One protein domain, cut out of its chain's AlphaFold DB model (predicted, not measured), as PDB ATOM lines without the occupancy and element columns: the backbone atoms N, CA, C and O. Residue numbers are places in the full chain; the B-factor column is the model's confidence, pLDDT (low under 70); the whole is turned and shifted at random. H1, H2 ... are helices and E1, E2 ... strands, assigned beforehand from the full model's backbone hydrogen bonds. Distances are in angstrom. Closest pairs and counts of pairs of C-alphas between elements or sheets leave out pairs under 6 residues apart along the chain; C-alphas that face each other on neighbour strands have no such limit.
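This is residues 143 to 318 of the 450 residues of an uncharacterized protein of Daphnia magna (UniProt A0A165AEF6). A strongly twisted sheet of six strands stands between helices on both its faces, with H1, H3 and H4 on one face and H2 on the other. H3 and the long H4 form a helical hairpin, and residues 309 to 318, the end of H4, stick out from the body. The printed part has 176 residues, with four named helices and six named strands in the order H1 E1 E2 E3 H2 E4 E5 E6 H3 H4, of mixed class. The mixed sheet runs E1 E2 E3 E4 E6 E5. The whole is compact, with a radius of gyration of the C-alphas of 16.0 A and spans of 47 by 42 by 34 A.

H1, residues 143 to 159, begins at C-alpha 143 (45.597, 39.558, -13.619) and is 23.8 A long. E1, residues 166 to 168, E2, residues 178 to 182, and E3, residues 185 to 192 and 22.4 A long, follow. H2 is residues 200 to 212, 18.4 A. E4 is residues 218 to 223, E5 residues 237 to 241 and E6 residues 247 to 251. H3, residues 260 to 281, is 31.3 A long. H4, residues 287 to 318, is 46.9 A long and ends at C-alpha 318 (9.778, 33.641, 4.195).

E1, E2 and E3 form a meander, each strand the antiparallel neighbour of the one before, with N 166 and O 181 at 2.9 A and N 180 and O 187 at 3.0 A. E3, H2 and E4 form a strand-helix-strand unit, two parallel neighbour strands with a helix between, and its crossover is right-handed; N 190 and O 220 are 3.0 A apart. E4 and E6 are parallel, with N 221 and O 249 at 2.8 A. The hairpin E5 and E6 is antiparallel, with N 238 and O 250 at 2.9 A. H1 lies over E2 at a height over the sheet of 8.2 A. On the opposite face, H2 lies over E4, its closest C-alphas being those of Phe 210 and Leu 219, 6.7 A. H3 touches H1, closest at the C-alphas of Val 261 and Ala 158, 4.9 A. H3 and H4 touch at a shallow tilt of 31 degrees, opposite ways, closest at the C-alphas of Val 281 and Ala 289, 6.0 A. In each of the four helices, every O i to N i+4 pair is within hydrogen-bond range.

The two C-alphas farthest apart, those of Gly 172 and Leu 317, are 50.9 A apart. The printed part has no cut. The link from E4 to E5, 13 residues, is long. The mean pLDDT of the printed part is 83.6, and 18 residues are under 70, among them residues 169 to 175 and 280 to 286.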
ATOM      1  N   LYS A 143      46.744  40.120 -14.351       68.94
ATOM      2  CA  LYS A 143      45.597  39.558 -13.619       68.94
ATOM      3  C   LYS A 143      45.572  39.968 -12.147       68.94
ATOM      4  O   LYS A 143      44.505  40.299 -11.648       68.94
ATOM      5  N   GLY A 144      46.725  39.958 -11.472       74.19
ATOM      6  CA  GLY A 144      46.852  40.452 -10.098       74.19
ATOM      7  C   GLY A 144      46.426  41.914 -10.000       74.19
ATOM      8  O   GLY A 144      45.515  42.235  -9.243       74.19
ATOM      9  N   LYS A 145      46.982  42.770 -10.866       80.00
ATOM     10  CA  LYS A 145      46.626  44.189 -10.907       80.00
ATOM     11  C   LYS A 145      45.163  44.447 -11.283       80.00
ATOM     12  O   LYS A 145      44.518  45.250 -10.625       80.00
ATOM     13  N   ASP A 146      44.622  43.784 -12.305       80.44
ATOM     14  CA  ASP A 146      43.211  43.939 -12.688       80.44
ATOM     15  C   ASP A 146      42.276  43.485 -11.539       80.44
ATOM     16  O   ASP A 146      41.202  44.058 -11.363       80.44
ATOM     17  N   ASN A 147      42.685  42.496 -10.726       82.75
ATOM     18  CA  ASN A 147      41.965  42.062  -9.523       82.75
ATOM     19  C   ASN A 147      42.061  43.092  -8.381       82.75
ATOM     20  O   ASN A 147      41.042  43.408  -7.771       82.75
ATOM     21  N   GLU A 148      43.250  43.649  -8.121       85.12
ATOM     22  CA  GLU A 148      43.442  44.776  -7.193       85.12
ATOM     23  C   GLU A 148      42.591  45.991  -7.611       85.12
ATOM     24  O   GLU A 148      41.842  46.524  -6.800       85.12
ATOM     25  N   ASP A 149      42.637  46.404  -8.882       86.81
ATOM     26  CA  ASP A 149      41.883  47.554  -9.401       86.81
ATOM     27  C   ASP A 149      40.354  47.316  -9.310       86.81
ATOM     28  O   ASP A 149      39.596  48.213  -8.925       86.81
ATOM     29  N   ALA A 150      39.881  46.096  -9.604       88.25
ATOM     30  CA  ALA A 150      38.469  45.726  -9.477       88.25
ATOM     31  C   ALA A 150      37.994  45.701  -8.013       88.25
ATOM     32  O   ALA A 150      36.909  46.202  -7.702       88.25
ATOM     33  N   PHE A 151      38.807  45.159  -7.103       90.38
ATOM     34  CA  PHE A 151      38.502  45.146  -5.676       90.38
ATOM     35  C   PHE A 151      38.565  46.557  -5.071       90.38
ATOM     36  O   PHE A 151      37.702  46.932  -4.280       90.38
ATOM     37  N   ALA A 152      39.499  47.399  -5.517       89.81
ATOM     38  CA  ALA A 152      39.565  48.804  -5.135       89.81
ATOM     39  C   ALA A 152      38.281  49.566  -5.521       89.81
ATOM     40  O   ALA A 152      37.760  50.334  -4.709       89.81
ATOM     41  N   ALA A 153      37.734  49.334  -6.719       90.62
ATOM     42  CA  ALA A 153      36.457  49.916  -7.142       90.62
ATOM     43  C   ALA A 153      35.262  49.398  -6.313       90.62
ATOM     44  O   ALA A 153      34.312  50.139  -6.048       90.62
ATOM     45  N   LEU A 154      35.314  48.141  -5.864       92.19
ATOM     46  CA  LEU A 154      34.317  47.563  -4.963       92.19
ATOM     47  C   LEU A 154      34.380  48.189  -3.556       92.19
ATOM     48  O   LEU A 154      33.330  48.519  -3.002       92.19
ATOM     49  N   LEU A 155      35.582  48.425  -3.017       91.94
ATOM     50  CA  LEU A 155      35.789  49.154  -1.758       91.94
ATOM     51  C   LEU A 155      35.226  50.580  -1.831       91.94
ATOM     52  O   LEU A 155      34.508  50.989  -0.924       91.94
ATOM     53  N   ASP A 156      35.464  51.311  -2.926       91.75
ATOM     54  CA  ASP A 156      34.871  52.644  -3.124       91.75
ATOM     55  C   ASP A 156      33.341  52.594  -3.149       91.75
ATOM     56  O   ASP A 156      32.682  53.461  -2.581       91.75
ATOM     57  N   LYS A 157      32.758  51.573  -3.786       91.94
ATOM     58  CA  LYS A 157      31.302  51.414  -3.848       91.94
ATOM     59  C   LYS A 157      30.698  51.070  -2.482       91.94
ATOM     60  O   LYS A 157      29.621  51.567  -2.160       91.94
ATOM     61  N   ALA A 158      31.372  50.235  -1.690       90.69
ATOM     62  CA  ALA A 158      30.902  49.816  -0.370       90.69
ATOM     63  C   ALA A 158      31.114  50.891   0.706       90.69
ATOM     64  O   ALA A 158      30.190  51.186   1.463       90.69
ATOM     65  N   PHE A 159      32.312  51.479   0.764       90.62
ATOM     66  CA  PHE A 159      32.756  52.367   1.844       90.62
ATOM     67  C   PHE A 159      32.753  53.852   1.471       90.62
ATOM     68  O   PHE A 159      32.718  54.686   2.369       90.62
ATOM     69  N   GLY A 160      32.730  54.209   0.185       85.69
ATOM     70  CA  GLY A 160      32.668  55.601  -0.282       85.69
ATOM     71  C   GLY A 160      31.507  56.444   0.269       85.69
ATOM     72  O   GLY A 160      31.723  57.629   0.521       85.69
ATOM     73  N   PRO A 161      30.303  55.884   0.519       83.00
ATOM     74  CA  PRO A 161      29.225  56.604   1.206       83.00
ATOM     75  C   PRO A 161      29.506  56.896   2.691       83.00
ATOM     76  O   PRO A 161      28.820  57.723   3.293       83.00
ATOM     77  N   THR A 162      30.479  56.216   3.302       78.19
ATOM     78  CA  THR A 162      30.781  56.325   4.730       78.19
ATOM     79  C   THR A 162      31.625  57.560   5.027       78.19
ATOM     80  O   THR A 162      32.598  57.884   4.340       78.19
ATOM     81  N   LYS A 163      31.277  58.260   6.111       69.38
ATOM     82  CA  LYS A 163      31.996  59.457   6.547       69.38
ATOM     83  C   LYS A 163      33.462  59.107   6.845       69.38
ATOM     84  O   LYS A 163      33.754  58.116   7.501       69.38
ATOM     85  N   HIS A 164      34.387  59.952   6.395       79.38
ATOM     86  CA  HIS A 164      35.834  59.773   6.585       79.38
ATOM     87  C   HIS A 164      36.468  58.540   5.901       79.38
ATOM     88  O   HIS A 164      37.626  58.256   6.196       79.38
ATOM     89  N   TYR A 165      35.792  57.863   4.960       87.44
ATOM     90  CA  TYR A 165      36.464  56.876   4.102       87.44
ATOM     91  C   TYR A 165      37.572  57.523   3.259       87.44
ATOM     92  O   TYR A 165      37.347  58.536   2.590       87.44
ATOM     93  N   LYS A 166      38.764  56.920   3.267       88.12
ATOM     94  CA  LYS A 166      39.879  57.256   2.368       88.12
ATOM     95  C   LYS A 166      40.680  56.006   2.025       88.12
ATOM     96  O   LYS A 166      41.145  55.318   2.928       88.12
ATOM     97  N   ARG A 167      40.961  55.763   0.744       85.19
ATOM     98  CA  ARG A 167      42.111  54.919   0.376       85.19
ATOM     99  C   ARG A 167      43.399  55.700   0.614       85.19
ATOM    100  O   ARG A 167      43.436  56.905   0.366       85.19
ATOM    101  N   ARG A 168      44.437  55.022   1.095       80.00
ATOM    102  CA  ARG A 168      45.789  55.569   1.251       80.00
ATOM    103  C   ARG A 168      46.720  54.935   0.224       80.00
ATOM    104  O   ARG A 168      46.533  53.781  -0.157       80.00
ATOM    105  N   ASP A 169      47.725  55.691  -0.202       69.00
ATOM    106  CA  ASP A 169      48.773  55.179  -1.083       69.00
ATOM    107  C   ASP A 169      49.597  54.086  -0.382       69.00
ATOM    108  O   ASP A 169      49.781  54.106   0.838       69.00
ATOM    109  N   LYS A 170      50.114  53.131  -1.164       67.94
ATOM    110  CA  LYS A 170      50.982  52.047  -0.679       67.94
ATOM    111  C   LYS A 170      52.300  52.620  -0.134       67.94
ATOM    112  O   LYS A 170      53.154  53.063  -0.903       67.94
ATOM    113  N   ILE A 171      52.480  52.609   1.190       56.44
ATOM    114  CA  ILE A 171      53.723  53.053   1.843       56.44
ATOM    115  C   ILE A 171      54.723  51.886   1.873       56.44
ATOM    116  O   ILE A 171      54.787  51.106   2.825       56.44
ATOM    117  N   GLY A 172      55.526  51.792   0.811       58.09
ATOM    118  CA  GLY A 172      56.609  50.816   0.664       58.09
ATOM    119  C   GLY A 172      56.157  49.409   0.252       58.09
ATOM    120  O   GLY A 172      54.981  49.132   0.048       58.09
ATOM    121  N   ASN A 173      57.115  48.482   0.144       57.34
ATOM    122  CA  ASN A 173      56.887  47.136  -0.412       57.34
ATOM    123  C   ASN A 173      56.166  46.152   0.542       57.34
ATOM    124  O   ASN A 173      56.061  44.972   0.221       57.34
ATOM    125  N   LYS A 174      55.732  46.616   1.722       61.31
ATOM    126  CA  LYS A 174      55.056  45.831   2.776       61.31
ATOM    127  C   LYS A 174      53.736  46.463   3.237       61.31
ATOM    128  O   LYS A 174      53.224  46.135   4.301       61.31
ATOM    129  N   SER A 175      53.190  47.420   2.493       64.31
ATOM    130  CA  SER A 175      51.755  47.703   2.577       64.31
ATOM    131  C   SER A 175      51.022  46.614   1.801       64.31
ATOM    132  O   SER A 175      51.420  46.349   0.663       64.31
ATOM    133  N   GLY A 176      49.977  46.024   2.385       75.75
ATOM    134  CA  GLY A 176      49.136  45.041   1.693       75.75
ATOM    135  C   GLY A 176      48.500  45.579   0.408       75.75
ATOM    136  O   GLY A 176      48.636  46.759   0.060       75.75
ATOM    137  N   ASP A 177      47.791  44.704  -0.301       85.56
ATOM    138  CA  ASP A 177      47.151  45.008  -1.589       85.56
ATOM    139  C   ASP A 177      46.333  46.320  -1.580       85.56
ATOM    140  O   ASP A 177      46.407  47.087  -2.544       85.56
ATOM    141  N   HIS A 178      45.671  46.667  -0.467       89.19
ATOM    142  CA  HIS A 178      45.147  48.019  -0.219       89.19
ATOM    143  C   HIS A 178      45.345  48.473   1.237       89.19
ATOM    144  O   HIS A 178      45.352  47.664   2.161       89.19
ATOM    145  N   ILE A 179      45.414  49.789   1.464       90.69
ATOM    146  CA  ILE A 179      45.221  50.391   2.793       90.69
ATOM    147  C   ILE A 179      44.046  51.360   2.707       90.69
ATOM    148  O   ILE A 179      44.024  52.254   1.855       90.69
ATOM    149  N   VAL A 180      43.075  51.202   3.604       91.56
ATOM    150  CA  VAL A 180      41.925  52.104   3.714       91.56
ATOM    151  C   VAL A 180      41.769  52.613   5.141       91.56
ATOM    152  O   VAL A 180      42.082  51.927   6.106       91.56
ATOM    153  N   GLU A 181      41.289  53.836   5.273       90.62
ATOM    154  CA  GLU A 181      40.904  54.460   6.530       90.62
ATOM    155  C   GLU A 181      39.380  54.588   6.535       90.62
ATOM    156  O   GLU A 181      38.801  55.094   5.574       90.62
ATOM    157  N   LEU A 182      38.738  54.100   7.594       88.69
ATOM    158  CA  LEU A 182      37.291  54.066   7.766       88.69
ATOM    159  C   LEU A 182      36.962  54.560   9.176       88.69
ATOM    160  O   LEU A 182      37.314  53.909  10.154       88.69
ATOM    161  N   GLU A 183      36.337  55.734   9.283       82.75
ATOM    162  CA  GLU A 183      35.963  56.363  10.566       82.75
ATOM    163  C   GLU A 183      37.107  56.419  11.612       82.75
ATOM    164  O   GLU A 183      36.889  56.336  12.816       82.75
ATOM    165  N   GLY A 184      38.349  56.599  11.143       81.69
ATOM    166  CA  GLY A 184      39.559  56.679  11.974       81.69
ATOM    167  C   GLY A 184      40.276  55.345  12.209       81.69
ATOM    168  O   GLY A 184      41.418  55.357  12.667       81.69
ATOM    169  N   MET A 185      39.668  54.215  11.834       87.62
ATOM    170  CA  MET A 185      40.317  52.902  11.822       87.62
ATOM    171  C   MET A 185      41.068  52.694  10.509       87.62
ATOM    172  O   MET A 185      40.486  52.787   9.428       87.62
ATOM    173  N   LYS A 186      42.360  52.382  10.591       91.12
ATOM    174  CA  LYS A 186      43.187  52.010   9.437       91.12
ATOM    175  C   LYS A 186      43.158  50.499   9.249       91.12
ATOM    176  O   LYS A 186      43.472  49.743  10.167       91.12
ATOM    177  N   ILE A 187      42.791  50.068   8.054       92.81
ATOM    178  CA  ILE A 187      42.613  48.670   7.682       92.81
ATOM    179  C   ILE A 187      43.637  48.354   6.591       92.81
ATOM    180  O   ILE A 187      43.618  48.964   5.518       92.81
ATOM    181  N   MET A 188      44.526  47.402   6.867       93.81
ATOM    182  CA  MET A 188      45.374  46.779   5.852       93.81
ATOM    183  C   MET A 188      44.584  45.643   5.212       93.81
ATOM    184  O   MET A 188      44.054  44.790   5.921       93.81
ATOM    185  N   ILE A 189      44.499  45.633   3.886       94.06
ATOM    186  CA  ILE A 189      43.742  44.644   3.125       94.06
ATOM    187  C   ILE A 189      44.688  43.869   2.218       94.06
ATOM    188  O   ILE A 189      45.444  44.475   1.463       94.06
ATOM    189  N   GLU A 190      44.590  42.546   2.254       93.38
ATOM    190  CA  GLU A 190      45.255  41.635   1.321       93.38
ATOM    191  C   GLU A 190      44.165  40.889   0.531       93.38
ATOM    192  O   GLU A 190      43.246  40.351   1.145       93.38
ATOM    193  N   ASN A 191      44.225  40.855  -0.804       92.31
ATOM    194  CA  ASN A 191      43.256  40.144  -1.648       92.31
ATOM    195  C   ASN A 191      43.948  39.088  -2.524       92.31
ATOM    196  O   ASN A 191      44.790  39.400  -3.368       92.31
ATOM    197  N   LYS A 192      43.560  37.818  -2.359       90.94
ATOM    198  CA  LYS A 192      44.102  36.680  -3.107       90.94
ATOM    199  C   LYS A 192      43.038  35.983  -3.949       90.94
ATOM    200  O   LYS A 192      42.174  35.256  -3.455       90.94
ATOM    201  N   ASN A 193      43.189  36.120  -5.261       89.12
ATOM    202  CA  ASN A 193      42.432  35.369  -6.253       89.12
ATOM    203  C   ASN A 193      43.186  34.079  -6.629       89.12
ATOM    204  O   ASN A 193      43.958  34.034  -7.591       89.12
ATOM    205  N   TYR A 194      43.005  33.034  -5.815       87.38
ATOM    206  CA  TYR A 194      43.537  31.695  -6.066       87.38
ATOM    207  C   TYR A 194      42.400  30.704  -6.321       87.38
ATOM    208  O   TYR A 194      41.458  30.616  -5.547       87.38
ATOM    209  N   ALA A 195      42.551  29.867  -7.352       84.50
ATOM    210  CA  ALA A 195      41.626  28.763  -7.653       84.50
ATOM    211  C   ALA A 195      41.796  27.537  -6.724       84.50
ATOM    212  O   ALA A 195      41.147  26.507  -6.900       84.50
ATOM    213  N   LYS A 196      42.730  27.606  -5.771       90.19
ATOM    214  CA  LYS A 196      42.987  26.600  -4.736       90.19
ATOM    215  C   LYS A 196      43.115  27.322  -3.402       90.19
ATOM    216  O   LYS A 196      43.580  28.455  -3.379       90.19
ATOM    217  N   ARG A 197      42.770  26.615  -2.322       91.69
ATOM    218  CA  ARG A 197      42.911  27.060  -0.928       91.69
ATOM    219  C   ARG A 197      44.201  27.853  -0.697       91.69
ATOM    220  O   ARG A 197      45.285  27.365  -1.020       91.69
ATOM    221  N   VAL A 198      44.071  29.025  -0.077       93.75
ATOM    222  CA  VAL A 198      45.205  29.879   0.300       93.75
ATOM    223  C   VAL A 198      46.098  29.130   1.300       93.75
ATOM    224  O   VAL A 198      45.588  28.688   2.335       93.75
ATOM    225  N   PRO A 199      47.403  28.949   1.021       93.56
ATOM    226  CA  PRO A 199      48.307  28.206   1.894       93.56
ATOM    227  C   PRO A 199      48.680  29.008   3.147       93.56
ATOM    228  O   PRO A 199      48.729  30.238   3.125       93.56
ATOM    229  N   LEU A 200      49.034  28.299   4.224       93.44
ATOM    230  CA  LEU A 200      49.439  28.897   5.504       93.44
ATOM    231  C   LEU A 200      50.603  29.900   5.366       93.44
ATOM    232  O   LEU A 200      50.651  30.888   6.087       93.44
ATOM    233  N   THR A 201      51.497  29.709   4.393       94.06
ATOM    234  CA  THR A 201      52.618  30.625   4.122       94.06
ATOM    235  C   THR A 201      52.179  32.040   3.730       94.06
ATOM    236  O   THR A 201      52.881  32.994   4.047       94.06
ATOM    237  N   GLU A 202      51.034  32.194   3.056       93.38
ATOM    238  CA  GLU A 202      50.477  33.509   2.690       93.38
ATOM    239  C   GLU A 202      49.765  34.157   3.885       93.38
ATOM    240  O   GLU A 202      49.903  35.358   4.110       93.38
ATOM    241  N   VAL A 203      49.077  33.348   4.699       93.12
ATOM    242  CA  VAL A 203      48.453  33.767   5.967       93.12
ATOM    243  C   VAL A 203      49.516  34.307   6.927       93.12
ATOM    244  O   VAL A 203      49.430  35.448   7.378       93.12
ATOM    245  N   GLU A 204      50.575  33.533   7.175       93.56
ATOM    246  CA  GLU A 204      51.706  33.954   8.004       93.56
ATOM    247  C   GLU A 204      52.405  35.203   7.464       93.56
ATOM    248  O   GLU A 204      52.833  36.049   8.248       93.56
ATOM    249  N   LYS A 205      52.559  35.320   6.139       91.94
ATOM    250  CA  LYS A 205      53.172  36.495   5.513       91.94
ATOM    251  C   LYS A 205      52.328  37.745   5.764       91.94
ATOM    252  O   LYS A 205      52.879  38.748   6.204       91.94
ATOM    253  N   ALA A 206      51.015  37.680   5.538       92.62
ATOM    254  CA  ALA A 206      50.120  38.811   5.765       92.62
ATOM    255  C   ALA A 206      50.074  39.234   7.242       92.62
ATOM    256  O   ALA A 206      50.089  40.430   7.523       92.62
ATOM    257  N   ILE A 207      50.102  38.275   8.179       92.31
ATOM    258  CA  ILE A 207      50.234  38.562   9.617       92.31
ATOM    259  C   ILE A 207      51.564  39.272   9.898       92.31
ATOM    260  O   ILE A 207      51.549  40.349  10.480       92.31
ATOM    261  N   LYS A 208      52.699  38.745   9.417       91.00
ATOM    262  CA  LYS A 208      54.032  39.350   9.615       91.00
ATOM    263  C   LYS A 208      54.139  40.757   9.015       91.00
ATOM    264  O   LYS A 208      54.740  41.640   9.620       91.00
ATOM    265  N   ASP A 209      53.579  40.985   7.828       91.00
ATOM    266  CA  ASP A 209      53.590  42.305   7.188       91.00
ATOM    267  C   ASP A 209      52.649  43.294   7.913       91.00
ATOM    268  O   ASP A 209      53.008  44.460   8.070       91.00
ATOM    269  N   PHE A 210      51.520  42.834   8.464       91.81
ATOM    270  CA  PHE A 210      50.642  43.634   9.328       91.81
ATOM    271  C   PHE A 210      51.255  43.936  10.708       91.81
ATOM    272  O   PHE A 210      51.149  45.062  11.196       91.81
ATOM    273  N   GLU A 211      51.952  42.976  11.321       89.38
ATOM    274  CA  GLU A 211      52.704  43.134  12.577       89.38
ATOM    275  C   GLU A 211      53.814  44.194  12.448       89.38
ATOM    276  O   GLU A 211      54.039  44.978  13.368       89.38
ATOM    277  N   LEU A 212      54.420  44.328  11.262       88.38
ATOM    278  CA  LEU A 212      55.352  45.418  10.938       88.38
ATOM    279  C   LEU A 212      54.659  46.769  10.651       88.38
ATOM    280  O   LEU A 212      55.283  47.821  10.792       88.38
ATOM    281  N   GLN A 213      53.383  46.764  10.257       85.44
ATOM    282  CA  GLN A 213      52.558  47.951   9.985       85.44
ATOM    283  C   GLN A 213      51.800  48.391  11.249       85.44
ATOM    284  O   GLN A 213      50.574  48.285  11.328       85.44
ATOM    285  N   SER A 214      52.512  48.922  12.248       82.88
ATOM    286  CA  SER A 214      51.913  49.389  13.516       82.88
ATOM    287  C   SER A 214      50.908  50.545  13.364       82.88
ATOM    288  O   SER A 214      50.084  50.760  14.249       82.88
ATOM    289  N   ASP A 215      50.929  51.262  12.233       86.44
ATOM    290  CA  ASP A 215      49.937  52.295  11.900       86.44
ATOM    291  C   ASP A 215      48.558  51.705  11.540       86.44
ATOM    292  O   ASP A 215      47.546  52.395  11.633       86.44
ATOM    293  N   CYS A 216      48.483  50.429  11.144       89.88
ATOM    294  CA  CYS A 216      47.216  49.762  10.845       89.88
ATOM    295  C   CYS A 216      46.576  49.183  12.120       89.88
ATOM    296  O   CYS A 216      47.252  48.692  13.019       89.88
ATOM    297  N   ASN A 217      45.249  49.224  12.216       90.56
ATOM    298  CA  ASN A 217      44.500  48.756  13.387       90.56
ATOM    299  C   ASN A 217      43.855  47.383  13.156       90.56
ATOM    300  O   ASN A 217      43.718  46.614  14.104       90.56
ATOM    301  N   VAL A 218      43.488  47.080  11.906       92.88
ATOM    302  CA  VAL A 218      42.823  45.832  11.504       92.88
ATOM    303  C   VAL A 218      43.496  45.259  10.256       92.88
ATOM    304  O   VAL A 218      43.796  46.003   9.320       92.88
ATOM    305  N   LEU A 219      43.697  43.942  10.229       95.00
ATOM    306  CA  LEU A 219      44.003  43.186   9.012       95.00
ATOM    307  C   LEU A 219      42.693  42.651   8.424       95.00
ATOM    308  O   LEU A 219      41.896  42.065   9.151       95.00
ATOM    309  N   MET A 220      42.471  42.809   7.121       95.44
ATOM    310  CA  MET A 220      41.393  42.139   6.393       95.44
ATOM    311  C   MET A 220      41.986  41.323   5.244       95.44
ATOM    312  O   MET A 220      42.435  41.873   4.243       95.44
ATOM    313  N   PHE A 221      41.998  40.003   5.385       96.00
ATOM    314  CA  PHE A 221      42.477  39.087   4.357       96.00
ATOM    315  C   PHE A 221      41.286  38.528   3.580       96.00
ATOM    316  O   PHE A 221      40.387  37.923   4.162       96.00
ATOM    317  N   VAL A 222      41.294  38.697   2.263       95.06
ATOM    318  CA  VAL A 222      40.213  38.292   1.363       95.06
ATOM    319  C   VAL A 222      40.716  37.235   0.390       95.06
ATOM    320  O   VAL A 222      41.788  37.369  -0.198       95.06
ATOM    321  N   SER A 223      39.930  36.180   0.196       94.19
ATOM    322  CA  SER A 223      40.098  35.222  -0.887       94.19
ATOM    323  C   SER A 223      38.831  35.176  -1.730       94.19
ATOM    324  O   SER A 223      37.763  34.835  -1.227       94.19
ATOM    325  N   GLU A 224      38.947  35.526  -3.014       90.81
ATOM    326  CA  GLU A 224      37.802  35.598  -3.936       90.81
ATOM    327  C   GLU A 224      37.148  34.219  -4.125       90.81
ATOM    328  O   GLU A 224      35.974  34.040  -3.814       90.81
ATOM    329  N   ASP A 225      37.911  33.218  -4.573       90.38
ATOM    330  CA  ASP A 225      37.358  31.950  -5.074       90.38
ATOM    331  C   ASP A 225      37.796  30.719  -4.247       90.38
ATOM    332  O   ASP A 225      37.677  29.582  -4.709       90.38
ATOM    333  N   SER A 226      38.339  30.911  -3.033       91.31
ATOM    334  CA  SER A 226      38.825  29.794  -2.208       91.31
ATOM    335  C   SER A 226      38.739  30.000  -0.689       91.31
ATOM    336  O   SER A 226      38.578  31.109  -0.184       91.31
ATOM    337  N   THR A 227      38.901  28.898   0.051       92.38
ATOM    338  CA  THR A 227      39.035  28.900   1.519       92.38
ATOM    339  C   THR A 227      40.445  29.300   1.965       92.38
ATOM    340  O   THR A 227      41.425  29.070   1.251       92.38
ATOM    341  N   ILE A 228      40.562  29.851   3.174       94.00
ATOM    342  CA  ILE A 228      41.836  30.258   3.785       94.00
ATOM    343  C   ILE A 228      42.249  29.209   4.825       94.00
ATOM    344  O   ILE A 228      41.476  28.917   5.735       94.00
ATOM    345  N   THR A 229      43.456  28.638   4.698       92.19
ATOM    346  CA  THR A 229      43.946  27.579   5.605       92.19
ATOM    347  C   THR A 229      43.973  28.046   7.060       92.19
ATOM    348  O   THR A 229      44.648  29.024   7.369       92.19
ATOM    349  N   GLY A 230      43.300  27.317   7.953       87.19
ATOM    350  CA  GLY A 230      43.261  27.605   9.393       87.19
ATOM    351  C   GLY A 230      42.206  28.639   9.794       87.19
ATOM    352  O   GLY A 230      42.030  28.901  10.983       87.19
ATOM    353  N   HIS A 231      41.485  29.205   8.822       87.88
ATOM    354  CA  HIS A 231      40.465  30.229   9.040       87.88
ATOM    355  C   HIS A 231      39.102  29.855   8.437       87.88
ATOM    356  O   HIS A 231      38.246  30.715   8.254       87.88
ATOM    357  N   GLU A 232      38.872  28.572   8.157       82.25
ATOM    358  CA  GLU A 232      37.606  28.065   7.634       82.25
ATOM    359  C   GLU A 232      36.514  28.048   8.720       82.25
ATOM    360  O   GLU A 232      36.585  27.282   9.683       82.25
ATOM    361  N   ARG A 233      35.468  28.867   8.553       72.62
ATOM    362  CA  ARG A 233      34.265  28.872   9.405       72.62
ATOM    363  C   ARG A 233      32.976  28.910   8.567       72.62
ATOM    364  O   ARG A 233      33.017  29.336   7.415       72.62
ATOM    365  N   PRO A 234      31.817  28.478   9.104       61.81
ATOM    366  CA  PRO A 234      30.551  28.480   8.365       61.81
ATOM    367  C   PRO A 234      30.109  29.882   7.905       61.81
ATOM    368  O   PRO A 234      29.782  30.745   8.718       61.81
ATOM    369  N   GLY A 235      30.001  30.086   6.590       64.88
ATOM    370  CA  GLY A 235      29.750  31.404   5.985       64.88
ATOM    371  C   GLY A 235      31.021  32.206   5.686       64.88
ATOM    372  O   GLY A 235      30.928  33.406   5.452       64.88
ATOM    373  N   ASP A 236      32.182  31.546   5.737       80.62
ATOM    374  CA  ASP A 236      33.499  32.000   5.276       80.62
ATOM    375  C   ASP A 236      34.046  33.306   5.887       80.62
ATOM    376  O   ASP A 236      35.125  33.759   5.513       80.62
ATOM    377  N   LEU A 237      33.365  33.851   6.897       86.12
ATOM    378  CA  LEU A 237      33.876  34.870   7.805       86.12
ATOM    379  C   LEU A 237      34.512  34.204   9.029       86.12
ATOM    380  O   LEU A 237      33.853  33.475   9.775       86.12
ATOM    381  N   ASN A 238      35.771  34.529   9.294       87.75
ATOM    382  CA  ASN A 238      36.419  34.257  10.571       87.75
ATOM    383  C   ASN A 238      37.070  35.540  11.096       87.75
ATOM    384  O   ASN A 238      37.575  36.347  10.321       87.75
ATOM    385  N   ILE A 239      37.067  35.732  12.411       87.62
ATOM    386  CA  ILE A 239      37.681  36.887  13.065       87.62
ATOM    387  C   ILE A 239      38.552  36.350  14.193       87.62
ATOM    388  O   ILE A 239      38.118  35.502  14.969       87.62
ATOM    389  N   THR A 240      39.806  36.789  14.226       88.38
ATOM    390  CA  THR A 240      40.825  36.321  15.171       88.38
ATOM    391  C   THR A 240      41.671  37.490  15.664       88.38
ATOM    392  O   THR A 240      41.572  38.612  15.165       88.38
ATOM    393  N   HIS A 241      42.560  37.210  16.612       86.50
ATOM    394  CA  HIS A 241      43.604  38.136  17.033       86.50
ATOM    395  C   HIS A 241      44.960  37.715  16.455       86.50
ATOM    396  O   HIS A 241      45.222  36.529  16.259       86.50
ATOM    397  N   THR A 242      45.794  38.704  16.153       86.00
ATOM    398  CA  THR A 242      47.218  38.543  15.811       86.00
ATOM    399  C   THR A 242      48.058  38.432  17.086       86.00
ATOM    400  O   THR A 242      47.512  38.534  18.189       86.00
ATOM    401  N   THR A 243      49.368  38.171  16.980       81.50
ATOM    402  CA  THR A 243      50.180  37.894  18.182       81.50
ATOM    403  C   THR A 243      50.320  39.114  19.096       81.50
ATOM    404  O   THR A 243      50.387  38.959  20.313       81.50
ATOM    405  N   ASP A 244      50.239  40.320  18.527       81.25
ATOM    406  CA  ASP A 244      50.192  41.602  19.242       81.25
ATOM    407  C   ASP A 244      48.784  42.002  19.745       81.25
ATOM    408  O   ASP A 244      48.593  43.090  20.290       81.25
ATOM    409  N   GLY A 245      47.782  41.132  19.572       78.75
ATOM    410  CA  GLY A 245      46.408  41.337  20.033       78.75
ATOM    411  C   GLY A 245      45.492  42.119  19.082       78.75
ATOM    412  O   GLY A 245      44.278  42.144  19.318       78.75
ATOM    413  N   ARG A 246      45.999  42.708  17.987       87.69
ATOM    414  CA  ARG A 246      45.155  43.408  16.997       87.69
ATOM    415  C   ARG A 246      44.244  42.444  16.235       87.69
ATOM    416  O   ARG A 246      44.543  41.258  16.089       87.69
ATOM    417  N   THR A 247      43.121  42.957  15.738       91.12
ATOM    418  CA  THR A 247      42.081  42.152  15.080       91.12
ATOM    419  C   THR A 247      42.442  41.826  13.627       91.12
ATOM    420  O   THR A 247      42.807  42.715  12.856       91.12
ATOM    421  N   ALA A 248      42.268  40.564  13.237       93.31
ATOM    422  CA  ALA A 248      42.333  40.093  11.858       93.31
ATOM    423  C   ALA A 248      40.985  39.499  11.426       93.31
ATOM    424  O   ALA A 248      40.404  38.668  12.124       93.31
ATOM    425  N   ILE A 249      40.498  39.935  10.268       94.12
ATOM    426  CA  ILE A 249      39.252  39.510   9.627       94.12
ATOM    427  C   ILE A 249      39.627  38.697   8.386       94.12
ATOM    428  O   ILE A 249      40.406  39.155   7.552       94.12
ATOM    429  N   TRP A 250      39.065  37.503   8.255       94.75
ATOM    430  CA  TRP A 250      39.360  36.544   7.194       94.75
ATOM    431  C   TRP A 250      38.078  36.269   6.414       94.75
ATOM    432  O   TRP A 250      37.098  35.810   6.999       94.75
ATOM    433  N   LEU A 251      38.090  36.563   5.113       94.00
ATOM    434  CA  LEU A 251      36.963  36.391   4.196       94.00
ATOM    435  C   LEU A 251      37.334  35.346   3.135       94.00
ATOM    436  O   LEU A 251      38.063  35.651   2.192       94.00
ATOM    437  N   GLY A 252      36.871  34.109   3.293       92.25
ATOM    438  CA  GLY A 252      36.976  33.065   2.269       92.25
ATOM    439  C   GLY A 252      35.857  33.160   1.225       92.25
ATOM    440  O   GLY A 252      34.833  33.795   1.467       92.25
ATOM    441  N   ASN A 253      36.050  32.506   0.074       91.19
ATOM    442  CA  ASN A 253      35.058  32.349  -1.002       91.19
ATOM    443  C   ASN A 253      34.250  33.630  -1.310       91.19
ATOM    444  O   ASN A 253      33.047  33.561  -1.578       91.19
ATOM    445  N   PHE A 254      34.871  34.810  -1.243       91.81
ATOM    446  CA  PHE A 254      34.179  36.098  -1.261       91.81
ATOM    447  C   PHE A 254      33.326  36.313  -2.531       91.81
ATOM    448  O   PHE A 254      32.267  36.938  -2.456       91.81
ATOM    449  N   SER A 255      33.706  35.713  -3.666       89.50
ATOM    450  CA  SER A 255      32.927  35.635  -4.914       89.50
ATOM    451  C   SER A 255      31.584  34.924  -4.823       89.50
ATOM    452  O   SER A 255      30.736  35.166  -5.677       89.50
ATOM    453  N   SER A 256      31.362  34.084  -3.814       86.81
ATOM    454  CA  SER A 256      30.069  33.424  -3.605       86.81
ATOM    455  C   SER A 256      28.980  34.363  -3.067       86.81
ATOM    456  O   SER A 256      27.799  34.034  -3.157       86.81
ATOM    457  N   ASN A 257      29.348  35.544  -2.555       83.69
ATOM    458  CA  ASN A 257      28.392  36.544  -2.081       83.69
ATOM    459  C   ASN A 257      27.753  37.289  -3.265       83.69
ATOM    460  O   ASN A 257      28.426  38.060  -3.950       83.69
ATOM    461  N   GLU A 258      26.444  37.106  -3.466       81.69
ATOM    462  CA  GLU A 258      25.684  37.767  -4.543       81.69
ATOM    463  C   GLU A 258      25.736  39.302  -4.437       81.69
ATOM    464  O   GLU A 258      25.930  39.988  -5.443       81.69
ATOM    465  N   ASP A 259      25.635  39.847  -3.218       87.00
ATOM    466  CA  ASP A 259      25.817  41.274  -2.937       87.00
ATOM    467  C   ASP A 259      27.077  41.537  -2.096       87.00
ATOM    468  O   ASP A 259      27.039  41.785  -0.886       87.00
ATOM    469  N   LYS A 260      28.223  41.531  -2.786       88.62
ATOM    470  CA  LYS A 260      29.528  41.914  -2.227       88.62
ATOM    471  C   LYS A 260      29.540  43.310  -1.578       88.62
ATOM    472  O   LYS A 260      30.361  43.551  -0.697       88.62
ATOM    473  N   VAL A 261      28.677  44.240  -2.009       89.38
ATOM    474  CA  VAL A 261      28.658  45.626  -1.504       89.38
ATOM    475  C   VAL A 261      28.026  45.661  -0.120       89.38
ATOM    476  O   VAL A 261      28.651  46.148   0.821       89.38
ATOM    477  N   THR A 262      26.829  45.086   0.012       85.50
ATOM    478  CA  THR A 262      26.129  44.980   1.300       85.50
ATOM    479  C   THR A 262      26.930  44.134   2.293       85.50
ATOM    480  O   THR A 262      27.061  44.517   3.453       85.50
ATOM    481  N   TYR A 263      27.558  43.041   1.841       86.88
ATOM    482  CA  TYR A 263      28.419  42.220   2.699       86.88
ATOM    483  C   TYR A 263      29.600  43.016   3.278       86.88
ATOM    484  O   TYR A 263      29.815  43.021   4.490       86.88
ATOM    485  N   LEU A 264      30.330  43.770   2.444       90.44
ATOM    486  CA  LEU A 264      31.393  44.655   2.931       90.44
ATOM    487  C   LEU A 264      30.844  45.725   3.889       90.44
ATOM    488  O   LEU A 264      31.480  46.006   4.901       90.44
ATOM    489  N   GLN A 265      29.656  46.282   3.639       87.62
ATOM    490  CA  GLN A 265      29.021  47.249   4.545       87.62
ATOM    491  C   GLN A 265      28.668  46.654   5.922       87.62
ATOM    492  O   GLN A 265      28.774  47.358   6.928       87.62
ATOM    493  N   MET A 266      28.337  45.361   6.009       84.19
ATOM    494  CA  MET A 266      28.195  44.664   7.297       84.19
ATOM    495  C   MET A 266      29.538  44.549   8.032       84.19
ATOM    496  O   MET A 266      29.610  44.833   9.228       84.19
ATOM    497  N   ILE A 267      30.622  44.215   7.320       87.62
ATOM    498  CA  ILE A 267      31.983  44.190   7.891       87.62
ATOM    499  C   ILE A 267      32.422  45.596   8.341       87.62
ATOM    500  O   ILE A 267      33.019  45.747   9.406       87.62
ATOM    501  N   ALA A 268      32.060  46.647   7.598       87.62
ATOM    502  CA  ALA A 268      32.277  48.031   8.015       87.62
ATOM    503  C   ALA A 268      31.568  48.362   9.336       87.62
ATOM    504  O   ALA A 268      32.161  49.047  10.167       87.62
ATOM    505  N   GLN A 269      30.350  47.859   9.577       84.62
ATOM    506  CA  GLN A 269      29.697  48.050  10.877       84.62
ATOM    507  C   GLN A 269      30.501  47.409  12.011       84.62
ATOM    508  O   GLN A 269      30.750  48.072  13.013       84.62
ATOM    509  N   PHE A 270      30.971  46.172  11.833       85.06
ATOM    510  CA  PHE A 270      31.821  45.509  12.825       85.06
ATOM    511  C   PHE A 270      33.096  46.317  13.120       85.06
ATOM    512  O   PHE A 270      33.428  46.549  14.280       85.06
ATOM    513  N   ILE A 271      33.776  46.830  12.086       88.56
ATOM    514  CA  ILE A 271      34.993  47.645  12.252       88.56
ATOM    515  C   ILE A 271      34.714  48.965  12.995       88.56
ATOM    516  O   ILE A 271      35.573  49.436  13.744       88.56
ATOM    517  N   ARG A 272      33.518  49.548  12.855       86.44
ATOM    518  CA  ARG A 272      33.117  50.731  13.638       86.44
ATOM    519  C   ARG A 272      32.983  50.416  15.124       86.44
ATOM    520  O   ARG A 272      33.528  51.159  15.939       86.44
ATOM    521  N   GLU A 273      32.369  49.285  15.474       84.00
ATOM    522  CA  GLU A 273      32.322  48.829  16.870       84.00
ATOM    523  C   GLU A 273      33.734  48.563  17.425       84.00
ATOM    524  O   GLU A 273      34.035  48.974  18.548       84.00
ATOM    525  N   LEU A 274      34.649  47.982  16.628       84.19
ATOM    526  CA  LEU A 274      36.062  47.843  17.021       84.19
ATOM    527  C   LEU A 274      36.716  49.197  17.332       84.19
ATOM    528  O   LEU A 274      37.459  49.300  18.305       84.19
ATOM    529  N   GLY A 275      36.446  50.242  16.542       82.62
ATOM    530  CA  GLY A 275      36.995  51.584  16.772       82.62
ATOM    531  C   GLY A 275      36.501  52.226  18.070       82.62
ATOM    532  O   GLY A 275      37.288  52.824  18.814       82.62
ATOM    533  N   VAL A 276      35.219  52.038  18.397       81.19
ATOM    534  CA  VAL A 276      34.646  52.444  19.691       81.19
ATOM    535  C   VAL A 276      35.302  51.663  20.834       81.19
ATOM    536  O   VAL A 276      35.769  52.264  21.805       81.19
ATOM    537  N   LEU A 277      35.420  50.336  20.706       78.88
ATOM    538  CA  LEU A 277      36.089  49.492  21.699       78.88
ATOM    539  C   LEU A 277      37.553  49.884  21.911       78.88
ATOM    540  O   LEU A 277      37.973  50.043  23.055       78.88
ATOM    541  N   GLN A 278      38.322  50.093  20.842       73.00
ATOM    542  CA  GLN A 278      39.735  50.455  20.934       73.00
ATOM    543  C   GLN A 278      39.925  51.839  21.573       73.00
ATOM    544  O   GLN A 278      40.881  52.048  22.316       73.00
ATOM    545  N   THR A 279      39.004  52.779  21.338       72.81
ATOM    546  CA  THR A 279      39.014  54.099  21.994       72.81
ATOM    547  C   THR A 279      38.763  53.984  23.500       72.81
ATOM    548  O   THR A 279      39.442  54.642  24.285       72.81
ATOM    549  N   ASN A 280      37.846  53.104  23.909       69.44
ATOM    550  CA  ASN A 280      37.559  52.841  25.321       69.44
ATOM    551  C   ASN A 280      38.699  52.070  26.014       69.44
ATOM    552  O   ASN A 280      39.005  52.338  27.171       69.44
ATOM    553  N   VAL A 281      39.351  51.135  25.315       68.06
ATOM    554  CA  VAL A 281      40.468  50.340  25.855       68.06
ATOM    555  C   VAL A 281      41.768  51.143  25.945       68.06
ATOM    556  O   VAL A 281      42.536  50.909  26.864       68.06
ATOM    557  N   LYS A 282      41.992  52.156  25.096       63.94
ATOM    558  CA  LYS A 282      43.136  53.091  25.215       63.94
ATOM    559  C   LYS A 282      43.157  53.922  26.513       63.94
ATOM    560  O   LYS A 282      44.107  54.667  26.727       63.94
ATOM    561  N   GLN A 283      42.123  53.827  27.353       60.22
ATOM    562  CA  GLN A 283      42.088  54.397  28.709       60.22
ATOM    563  C   GLN A 283      42.637  53.428  29.778       60.22
ATOM    564  O   GLN A 283      42.684  53.778  30.953       60.22
ATOM    565  N   LEU A 284      43.024  52.216  29.372       60.00
ATOM    566  CA  LEU A 284      43.623  51.161  30.184       60.00
ATOM    567  C   LEU A 284      45.040  50.884  29.650       60.00
ATOM    568  O   LEU A 284      45.267  50.934  28.439       60.00
ATOM    569  N   GLU A 285      45.986  50.575  30.534       60.59
ATOM    570  CA  GLU A 285      47.379  50.275  30.170       60.59
ATOM    571  C   GLU A 285      47.739  48.808  30.461       60.59
ATOM    572  O   GLU A 285      47.184  48.185  31.364       60.59
ATOM    573  N   GLY A 286      48.705  48.265  29.712       67.69
ATOM    574  CA  GLY A 286      49.261  46.922  29.925       67.69
ATOM    575  C   GLY A 286      48.448  45.761  29.334       67.69
ATOM    576  O   GLY A 286      47.467  45.948  28.613       67.69
ATOM    577  N   ASP A 287      48.884  44.536  29.639       72.94
ATOM    578  CA  ASP A 287      48.353  43.296  29.046       72.94
ATOM    579  C   ASP A 287      46.870  43.042  29.388       72.94
ATOM    580  O   ASP A 287      46.134  42.448  28.598       72.94
ATOM    581  N   GLU A 288      46.398  43.549  30.531       76.44
ATOM    582  CA  GLU A 288      44.994  43.465  30.956       76.44
ATOM    583  C   GLU A 288      44.053  44.196  29.978       76.44
ATOM    584  O   GLU A 288      42.970  43.701  29.657       76.44
ATOM    585  N   ALA A 289      44.495  45.328  29.420       72.75
ATOM    586  CA  ALA A 289      43.751  46.072  28.405       72.75
ATOM    587  C   ALA A 289      43.574  45.253  27.112       72.75
ATOM    588  O   ALA A 289      42.498  45.260  26.505       72.75
ATOM    589  N   ILE A 290      44.612  44.508  26.715       75.12
ATOM    590  CA  ILE A 290      44.598  43.630  25.537       75.12
ATOM    591  C   ILE A 290      43.624  42.468  25.753       75.12
ATOM    592  O   ILE A 290      42.833  42.160  24.861       75.12
ATOM    593  N   GLU A 291      43.632  41.841  26.929       81.12
ATOM    594  CA  GLU A 291      42.751  40.704  27.212       81.12
ATOM    595  C   GLU A 291      41.273  41.125  27.297       81.12
ATOM    596  O   GLU A 291      40.408  40.487  26.694       81.12
ATOM    597  N   ILE A 292      40.978  42.274  27.922       78.94
ATOM    598  CA  ILE A 292      39.633  42.875  27.917       78.94
ATOM    599  C   ILE A 292      39.174  43.207  26.488       78.94
ATOM    600  O   ILE A 292      37.993  43.041  26.168       78.94
ATOM    601  N   TYR A 293      40.076  43.672  25.616       80.19
ATOM    602  CA  TYR A 293      39.752  43.921  24.210       80.19
ATOM    603  C   TYR A 293      39.384  42.626  23.477       80.19
ATOM    604  O   TYR A 293      38.333  42.590  22.839       80.19
ATOM    605  N   LYS A 294      40.181  41.555  23.617       81.81
ATOM    606  CA  LYS A 294      39.885  40.241  23.011       81.81
ATOM    607  C   LYS A 294      38.510  39.718  23.418       81.81
ATOM    608  O   LYS A 294      37.694  39.435  22.549       81.81
ATOM    609  N   ILE A 295      38.212  39.701  24.722       83.12
ATOM    610  CA  ILE A 295      36.919  39.230  25.250       83.12
ATOM    611  C   ILE A 295      35.747  39.988  24.608       83.12
ATOM    612  O   ILE A 295      34.766  39.377  24.188       83.12
ATOM    613  N   LYS A 296      35.854  41.316  24.456       81.38
ATOM    614  CA  LYS A 296      34.801  42.128  23.820       81.38
ATOM    615  C   LYS A 296      34.688  41.903  22.309       81.38
ATOM    616  O   LYS A 296      33.588  42.012  21.769       81.38
ATOM    617  N   VAL A 297      35.787  41.589  21.624       81.12
ATOM    618  CA  VAL A 297      35.772  41.210  20.201       81.12
ATOM    619  C   VAL A 297      35.127  39.832  20.009       81.12
ATOM    620  O   VAL A 297      34.305  39.681  19.107       81.12
ATOM    621  N   ASP A 298      35.409  38.867  20.886       81.88
ATOM    622  CA  ASP A 298      34.753  37.554  20.890       81.88
ATOM    623  C   ASP A 298      33.251  37.652  21.226       81.88
ATOM    624  O   ASP A 298      32.429  36.978  20.601       81.88
ATOM    625  N   ASP A 299      32.857  38.541  22.147       81.44
ATOM    626  CA  ASP A 299      31.446  38.856  22.407       81.44
ATOM    627  C   ASP A 299      30.758  39.455  21.165       81.44
ATOM    628  O   ASP A 299      29.679  38.991  20.787       81.44
ATOM    629  N   LEU A 300      31.374  40.437  20.487       78.00
ATOM    630  CA  LEU A 300      30.852  40.989  19.225       78.00
ATOM    631  C   LEU A 300      30.739  39.915  18.132       78.00
ATOM    632  O   LEU A 300      29.749  39.885  17.400       78.00
ATOM    633  N   LEU A 301      31.718  39.012  18.033       74.88
ATOM    634  CA  LEU A 301      31.684  37.887  17.101       74.88
ATOM    635  C   LEU A 301      30.532  36.924  17.431       74.88
ATOM    636  O   LEU A 301      29.855  36.449  16.517       74.88
ATOM    637  N   ARG A 302      30.252  36.665  18.715       79.06
ATOM    638  CA  ARG A 302      29.071  35.893  19.138       79.06
ATOM    639  C   ARG A 302      27.775  36.592  18.724       79.06
ATOM    640  O   ARG A 302      26.911  35.938  18.153       79.06
ATOM    641  N   TYR A 303      27.652  37.905  18.939       76.88
ATOM    642  CA  TYR A 303      26.483  38.668  18.481       76.88
ATOM    643  C   TYR A 303      26.293  38.592  16.961       76.88
ATOM    644  O   TYR A 303      25.184  38.317  16.512       76.88
ATOM    645  N   PHE A 304      27.362  38.754  16.176       71.94
ATOM    646  CA  PHE A 304      27.299  38.668  14.713       71.94
ATOM    647  C   PHE A 304      26.819  37.288  14.231       71.94
ATOM    648  O   PHE A 304      25.962  37.201  13.352       71.94
ATOM    649  N   ASN A 305      27.330  36.208  14.834       72.81
ATOM    650  CA  ASN A 305      26.904  34.845  14.506       72.81
ATOM    651  C   ASN A 305      25.437  34.592  14.890       72.81
ATOM    652  O   ASN A 305      24.686  34.080  14.066       72.81
ATOM    653  N   ASN A 306      24.999  35.028  16.075       75.88
ATOM    654  CA  ASN A 306      23.596  34.901  16.484       75.88
ATOM    655  C   ASN A 306      22.656  35.651  15.518       75.88
ATOM    656  O   ASN A 306      21.656  35.096  15.077       75.88
ATOM    657  N   THR A 307      23.008  36.881  15.114       71.44
ATOM    658  CA  THR A 307      22.217  37.657  14.139       71.44
ATOM    659  C   THR A 307      22.131  36.968  12.774       71.44
ATOM    660  O   THR A 307      21.115  37.073  12.090       71.44
ATOM    661  N   LYS A 308      23.175  36.241  12.358       70.31
ATOM    662  CA  LYS A 308      23.139  35.425  11.140       70.31
ATOM    663  C   LYS A 308      22.152  34.259  11.275       70.31
ATOM    664  O   LYS A 308      21.377  34.034  10.350       70.31
ATOM    665  N   ASP A 309      22.152  33.559  12.409       73.69
ATOM    666  CA  ASP A 309      21.218  32.454  12.661       73.69
ATOM    667  C   ASP A 309      19.754  32.947  12.680       73.69
ATOM    668  O   ASP A 309      18.894  32.325  12.048       73.69
ATOM    669  N   ASP A 310      19.490  34.113  13.288       73.00
ATOM    670  CA  ASP A 310      18.183  34.793  13.259       73.00
ATOM    671  C   ASP A 310      17.737  35.119  11.815       73.00
ATOM    672  O   ASP A 310      16.587  34.889  11.426       73.00
ATOM    673  N   LEU A 311      18.650  35.633  10.979       70.81
ATOM    674  CA  LEU A 311      18.384  35.932   9.564       70.81
ATOM    675  C   LEU A 311      18.118  34.661   8.740       70.81
ATOM    676  O   LEU A 311      17.216  34.652   7.896       70.81
ATOM    677  N   ASP A 312      18.849  33.576   9.000       74.06
ATOM    678  CA  ASP A 312      18.620  32.272   8.370       74.06
ATOM    679  C   ASP A 312      17.276  31.653   8.796       74.06
ATOM    680  O   ASP A 312      16.649  30.939   8.007       74.06
ATOM    681  N   GLU A 313      16.794  31.911  10.017       82.25
ATOM    682  CA  GLU A 313      15.433  31.556  10.438       82.25
ATOM    683  C   GLU A 313      14.371  32.386   9.701       82.25
ATOM    684  O   GLU A 313      13.456  31.812   9.099       82.25
ATOM    685  N   LEU A 314      14.527  33.712   9.640       76.38
ATOM    686  CA  LEU A 314      13.621  34.590   8.890       76.38
ATOM    687  C   LEU A 314      13.531  34.202   7.404       76.38
ATOM    688  O   LEU A 314      12.434  34.160   6.842       76.38
ATOM    689  N   LEU A 315      14.650  33.827   6.776       77.75
ATOM    690  CA  LEU A 315      14.678  33.363   5.386       77.75
ATOM    691  C   LEU A 315      13.952  32.018   5.192       77.75
ATOM    692  O   LEU A 315      13.306  31.803   4.160       77.75
ATOM    693  N   LYS A 316      14.020  31.100   6.168       87.94
ATOM    694  CA  LYS A 316      13.232  29.848   6.156       87.94
ATOM    695  C   LYS A 316      11.734  30.153   6.275       87.94
ATOM    696  O   LYS A 316      10.948  29.617   5.490       87.94
ATOM    697  N   LEU A 317      11.351  31.048   7.189       86.31
ATOM    698  CA  LEU A 317       9.963  31.479   7.390       86.31
ATOM    699  C   LEU A 317       9.388  32.178   6.146       86.31
ATOM    700  O   LEU A 317       8.263  31.873   5.742       86.31
ATOM    701  N   GLN A 318      10.165  33.035   5.474       87.44
ATOM    702  CA  GLN A 318       9.778  33.641   4.195       87.44
ATOM    703  C   GLN A 318       9.469  32.566   3.140       87.44
ATOM    704  O   GLN A 318       8.377  32.559   2.566       87.44
TER     705      GLN A 318